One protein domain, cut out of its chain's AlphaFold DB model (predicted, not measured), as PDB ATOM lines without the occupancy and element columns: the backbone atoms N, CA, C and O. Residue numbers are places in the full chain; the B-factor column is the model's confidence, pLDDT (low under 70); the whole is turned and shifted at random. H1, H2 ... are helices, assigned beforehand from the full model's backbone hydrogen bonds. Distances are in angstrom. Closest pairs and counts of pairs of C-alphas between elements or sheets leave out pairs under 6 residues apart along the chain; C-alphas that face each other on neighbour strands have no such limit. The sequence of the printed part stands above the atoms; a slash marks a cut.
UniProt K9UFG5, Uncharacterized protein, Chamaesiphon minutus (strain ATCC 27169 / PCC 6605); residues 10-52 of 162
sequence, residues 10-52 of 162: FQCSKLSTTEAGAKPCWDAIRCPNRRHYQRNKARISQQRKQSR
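AT A GLANCE: This is residues 10 to 52 of the 162 residues of an uncharacterized protein of Chamaesiphon minutus (strain ATCC 27169 / PCC 6605) (UniProt K9UFG5). The longest helix, H4, sticks out with residues 51 and 52 as a free arm from a small body in which H1 packs on H3 and H2 is near both. The printed part has 43 residues, with four named helices, H1 to H4 in chain order, and no named strand: all helix. It is loose, with a radius of gyration of the C-alphas of 12.4 A and spans of 39 by 18 by 11 A.

IN THESE COORDINATES: H4, residues 41 to 50, is 14.4 A long and ends at C-alpha 50 (-28.727, -25.603, 49.766). H3, residues 31 to 39, is 12.2 A long. H1, residues 10 to 14, begins at C-alpha 10 (-6.676, -26.140, 39.321); H2 is residues 17 to 21.

HOW THE PARTS SIT: H4 and H3 are close but not clearly touching, the closest C-alphas, Tyr 37 and Ile 44, 8.0 A apart, at a steep tilt of 63 degrees, the same way. H3 touches H1, closest at C-alphas Arg 35 and Ser 13, 4.6 A. O i to N i+4 pairs are within hydrogen-bond range throughout H2, H3 and H4; H1 has 0 of 1, but 2 of 2 O i to N i+3.

THE WHOLE: The farthest C-alphas, Pro 24 and Arg 52, are 39.3 A apart. The printed part has no cut and no long link; residues 51 to 52 are under pLDDT 70.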
ATOM      1  N   PHE A  10      -5.961 -27.386  39.555       77.69
ATOM      2  CA  PHE A  10      -6.676 -26.140  39.321       77.69
ATOM      3  C   PHE A  10      -6.169 -25.414  38.068       77.69
ATOM      4  O   PHE A  10      -6.984 -25.036  37.230       77.69
ATOM      5  N   GLN A  11      -4.853 -25.309  37.856       83.06
ATOM      6  CA  GLN A  11      -4.305 -24.756  36.606       83.06
ATOM      7  C   GLN A  11      -4.723 -25.588  35.396       83.06
ATOM      8  O   GLN A  11      -5.191 -25.041  34.400       83.06
ATOM      9  N   CYS A  12      -4.655 -26.916  35.521       84.31
ATOM     10  CA  CYS A  12      -5.119 -27.798  34.462       84.31
ATOM     11  C   CYS A  12      -6.590 -27.552  34.135       84.31
ATOM     12  O   CYS A  12      -6.918 -27.585  32.962       84.31
ATOM     13  N   SER A  13      -7.479 -27.279  35.097       85.19
ATOM     14  CA  SER A  13      -8.905 -27.045  34.808       85.19
ATOM     15  C   SER A  13      -9.204 -25.816  33.935       85.19
ATOM     16  O   SER A  13     -10.261 -25.791  33.306       85.19
ATOM     17  N   LYS A  14      -8.279 -24.850  33.843       86.75
ATOM     18  CA  LYS A  14      -8.437 -23.629  33.033       86.75
ATOM     19  C   LYS A  14      -8.103 -23.819  31.548       86.75
ATOM     20  O   LYS A  14      -8.499 -22.995  30.741       86.75
ATOM     21  N   LEU A  15      -7.391 -24.890  31.197       87.44
ATOM     22  CA  LEU A  15      -6.996 -25.196  29.817       87.44
ATOM     23  C   LEU A  15      -8.111 -25.924  29.045       87.44
ATOM     24  O   LEU A  15      -9.067 -26.451  29.638       87.44
ATOM     25  N   SER A  16      -7.959 -26.055  27.729       86.75
ATOM     26  CA  SER A  16      -8.760 -26.996  26.936       86.75
ATOM     27  C   SER A  16      -8.411 -28.456  27.280       86.75
ATOM     28  O   SER A  16      -7.495 -28.745  28.057       86.75
ATOM     29  N   THR A  17      -9.200 -29.419  26.797       83.31
ATOM     30  CA  THR A  17      -8.964 -30.851  27.077       83.31
ATOM     31  C   THR A  17      -7.726 -31.379  26.349       83.31
ATOM     32  O   THR A  17      -6.975 -32.153  26.937       83.31
ATOM     33  N   THR A  18      -7.476 -30.914  25.125       85.81
ATOM     34  CA  THR A  18      -6.312 -31.285  24.305       85.81
ATOM     35  C   THR A  18      -5.007 -30.780  24.925       85.81
ATOM     36  O   THR A  18      -4.082 -31.560  25.136       85.81
ATOM     37  N   GLU A  19      -4.959 -29.511  25.337       86.50
ATOM     38  CA  GLU A  19      -3.779 -28.904  25.977       86.50
ATOM     39  C   GLU A  19      -3.442 -29.529  27.336       86.50
ATOM     40  O   GLU A  19      -2.274 -29.641  27.711       86.50
ATOM     41  N   ALA A  20      -4.460 -29.928  28.102       84.12
ATOM     42  CA  ALA A  20      -4.245 -30.609  29.371       84.12
ATOM     43  C   ALA A  20      -3.831 -32.076  29.176       84.12
ATOM     44  O   ALA A  20      -3.022 -32.572  29.958       84.12
ATOM     45  N   GLY A  21      -4.340 -32.740  28.131       83.31
ATOM     46  CA  GLY A  21      -3.970 -34.104  27.744       83.31
ATOM     47  C   GLY A  21      -2.515 -34.245  27.295       83.31
ATOM     48  O   GLY A  21      -1.910 -35.288  27.509       83.31
ATOM     49  N   ALA A  22      -1.928 -33.173  26.759       84.69
ATOM     50  CA  ALA A  22      -0.517 -33.120  26.384       84.69
ATOM     51  C   ALA A  22       0.445 -32.996  27.586       84.69
ATOM     52  O   ALA A  22       1.665 -33.014  27.411       84.69
ATOM     53  N   LYS A  23      -0.061 -32.829  28.820       82.56
ATOM     54  CA  LYS A  23       0.794 -32.720  30.009       82.56
ATOM     55  C   LYS A  23       1.324 -34.102  30.420       82.56
ATOM     56  O   LYS A  23       0.548 -35.050  30.502       82.56
ATOM     57  N   PRO A  24       2.605 -34.216  30.817       80.25
ATOM     58  CA  PRO A  24       3.232 -35.502  31.154       80.25
ATOM     59  C   PRO A  24       2.651 -36.165  32.414       80.25
ATOM     60  O   PRO A  24       2.903 -37.333  32.689       80.25
ATOM     61  N   CYS A  25       1.887 -35.418  33.210       80.50
ATOM     62  CA  CYS A  25       1.207 -35.898  34.407       80.50
ATOM     63  C   CYS A  25      -0.271 -36.257  34.168       80.50
ATOM     64  O   CYS A  25      -0.987 -36.524  35.136       80.50
ATOM     65  N   TRP A  26      -0.736 -36.227  32.912       82.75
ATOM     66  CA  TRP A  26      -2.115 -36.535  32.559       82.75
ATOM     67  C   TRP A  26      -2.444 -38.014  32.792       82.75
ATOM     68  O   TRP A  26      -1.755 -38.911  32.316       82.75
ATOM     69  N   ASP A  27      -3.541 -38.255  33.506       85.94
ATOM     70  CA  ASP A  27      -4.123 -39.572  33.745       85.94
ATOM     71  C   ASP A  27      -5.528 -39.582  33.130       85.94
ATOM     72  O   ASP A  27      -6.412 -38.841  33.578       85.94
ATOM     73  N   ALA A  28      -5.733 -40.411  32.102       83.88
ATOM     74  CA  ALA A  28      -6.982 -40.475  31.341       83.88
ATOM     75  C   ALA A  28      -8.208 -40.834  32.200       83.88
ATOM     76  O   ALA A  28      -9.322 -40.449  31.855       83.88
ATOM     77  N   ILE A  29      -8.013 -41.507  33.338       84.62
ATOM     78  CA  ILE A  29      -9.094 -41.932  34.234       84.62
ATOM     79  C   ILE A  29      -9.395 -40.834  35.263       84.62
ATOM     80  O   ILE A  29     -10.549 -40.490  35.524       84.62
ATOM     81  N   ARG A  30      -8.354 -40.261  35.880       83.31
ATOM     82  CA  ARG A  30      -8.517 -39.363  37.041       83.31
ATOM     83  C   ARG A  30      -8.586 -37.880  36.677       83.31
ATOM     84  O   ARG A  30      -9.291 -37.124  37.356       83.31
ATOM     85  N   CYS A  31      -7.875 -37.435  35.642       86.56
ATOM     86  CA  CYS A  31      -7.778 -36.015  35.302       86.56
ATOM     87  C   CYS A  31      -9.084 -35.399  34.769       86.56
ATOM     88  O   CYS A  31      -9.387 -34.278  35.194       86.56
ATOM     89  N   PRO A  32      -9.912 -36.075  33.943       87.94
ATOM     90  CA  PRO A  32     -11.200 -35.525  33.507       87.94
ATOM     91  C   PRO A  32     -12.125 -35.160  34.679       87.94
ATOM     92  O   PRO A  32     -12.580 -34.017  34.784       87.94
ATOM     93  N   ASN A  33     -12.304 -36.085  35.630       87.06
ATOM     94  CA  ASN A  33     -13.155 -35.895  36.809       87.06
ATOM     95  C   ASN A  33     -12.640 -34.785  37.733       87.06
ATOM     96  O   ASN A  33     -13.402 -33.921  38.172       87.06
ATOM     97  N   ARG A  34     -11.326 -34.755  37.991       87.56
ATOM     98  CA  ARG A  34     -10.704 -33.701  38.808       87.56
ATOM     99  C   ARG A  34     -10.857 -32.323  38.170       87.56
ATOM    100  O   ARG A  34     -11.127 -31.359  38.882       87.56
ATOM    101  N   ARG A  35     -10.728 -32.212  36.845       89.62
ATOM    102  CA  ARG A  35     -10.909 -30.940  36.125       89.62
ATOM    103  C   ARG A  35     -12.354 -30.478  36.151       89.62
ATOM    104  O   ARG A  35     -12.594 -29.309  36.440       89.62
ATOM    105  N   HIS A  36     -13.301 -31.386  35.922       89.12
ATOM    106  CA  HIS A  36     -14.724 -31.090  36.056       89.12
ATOM    107  C   HIS A  36     -15.059 -30.577  37.466       89.12
ATOM    108  O   HIS A  36     -15.694 -29.531  37.606       89.12
ATOM    109  N   TYR A  37     -14.569 -31.257  38.509       87.38
ATOM    110  CA  TYR A  37     -14.768 -30.839  39.898       87.38
ATOM    111  C   TYR A  37     -14.194 -29.445  40.177       87.38
ATOM    112  O   TYR A  37     -14.878 -28.622  40.775       87.38
ATOM    113  N   GLN A  38     -12.968 -29.151  39.724       88.62
ATOM    114  CA  GLN A  38     -12.349 -27.842  39.959       88.62
ATOM    115  C   GLN A  38     -13.087 -26.702  39.242       88.62
ATOM    116  O   GLN A  38     -13.290 -25.655  39.854       88.62
ATOM    117  N   ARG A  39     -13.565 -26.907  38.002       87.88
ATOM    118  CA  ARG A  39     -14.389 -25.902  37.294       87.88
ATOM    119  C   ARG A  39     -15.712 -25.640  38.002       87.88
ATOM    120  O   ARG A  39     -16.140 -24.500  38.117       87.88
ATOM    121  N   ASN A  40     -16.342 -26.698  38.501       89.44
ATOM    122  CA  ASN A  40     -17.661 -26.628  39.121       89.44
ATOM    123  C   ASN A  40     -17.614 -26.486  40.647       89.44
ATOM    124  O   ASN A  40     -18.651 -26.596  41.297       89.44
ATOM    125  N   LYS A  41     -16.442 -26.230  41.241       86.44
ATOM    126  CA  LYS A  41     -16.249 -26.238  42.699       86.44
ATOM    127  C   LYS A  41     -17.192 -25.271  43.416       86.44
ATOM    128  O   LYS A  41     -17.790 -25.641  44.424       86.44
ATOM    129  N   ALA A  42     -17.362 -24.063  42.875       85.94
ATOM    130  CA  ALA A  42     -18.271 -23.056  43.425       85.94
ATOM    131  C   ALA A  42     -19.734 -23.528  43.377       85.94
ATOM    132  O   ALA A  42     -20.415 -23.527  44.403       85.94
ATOM    133  N   ARG A  43     -20.180 -24.032  42.220       87.69
ATOM    134  CA  ARG A  43     -21.535 -24.567  42.017       87.69
ATOM    135  C   ARG A  43     -21.826 -25.763  42.929       87.69
ATOM    136  O   ARG A  43     -22.862 -25.803  43.580       87.69
ATOM    137  N   ILE A  44     -20.891 -26.710  43.027       86.50
ATOM    138  CA  ILE A  44     -21.001 -27.889  43.901       86.50
ATOM    139  C   ILE A  44     -21.058 -27.455  45.372       86.50
ATOM    140  O   ILE A  44     -21.848 -27.993  46.145       86.50
ATOM    141  N   SER A  45     -20.261 -26.460  45.772       84.31
ATOM    142  CA  SER A  45     -20.307 -25.917  47.132       84.31
ATOM    143  C   SER A  45     -21.628 -25.208  47.442       84.31
ATOM    144  O   SER A  45     -22.087 -25.300  48.577       84.31
ATOM    145  N   GLN A  46     -22.225 -24.498  46.482       83.56
ATOM    146  CA  GLN A  46     -23.541 -23.873  46.646       83.56
ATOM    147  C   GLN A  46     -24.649 -24.922  46.761       83.56
ATOM    148  O   GLN A  46     -25.440 -24.851  47.697       83.56
ATOM    149  N   GLN A  47     -24.646 -25.941  45.898       84.75
ATOM    150  CA  GLN A  47     -25.595 -27.056  45.990       84.75
ATOM    151  C   GLN A  47     -25.509 -27.757  47.348       84.75
ATOM    152  O   GLN A  47     -26.534 -27.989  47.975       84.75
ATOM    153  N   ARG A  48     -24.296 -27.997  47.868       79.62
ATOM    154  CA  ARG A  48     -24.109 -28.576  49.209       79.62
ATOM    155  C   ARG A  48     -24.606 -27.684  50.345       79.62
ATOM    156  O   ARG A  48     -24.951 -28.209  51.393       79.62
ATOM    157  N   LYS A  49     -24.587 -26.356  50.186       77.31
ATOM    158  CA  LYS A  49     -25.158 -25.434  51.182       77.31
ATOM    159  C   LYS A  49     -26.684 -25.458  51.144       77.31
ATOM    160  O   LYS A  49     -27.292 -25.447  52.202       77.31
ATOM    161  N   GLN A  50     -27.274 -25.524  49.952       75.50
ATOM    162  CA  GLN A  50     -28.727 -25.603  49.766       75.50
ATOM    163  C   GLN A  50     -29.301 -26.959  50.197       75.50
ATOM    164  O   GLN A  50     -30.419 -27.019  50.685       75.50
ATOM    165  N   SER A  51     -28.533 -28.039  50.045       69.12
ATOM    166  CA  SER A  51     -28.947 -29.392  50.423       69.12
ATOM    167  C   SER A  51     -28.645 -29.750  51.879       69.12
ATOM    168  O   SER A  51     -28.836 -30.903  52.256       69.12
ATOM    169  N   ARG A  52     -28.106 -28.825  52.689       65.25
ATOM    170  CA  ARG A  52     -28.038 -29.034  54.138       65.25
ATOM    171  C   ARG A  52     -29.453 -28.853  54.672       65.25
ATOM    172  O   ARG A  52     -29.979 -27.749  54.528       65.25
TER     173      ARG A  52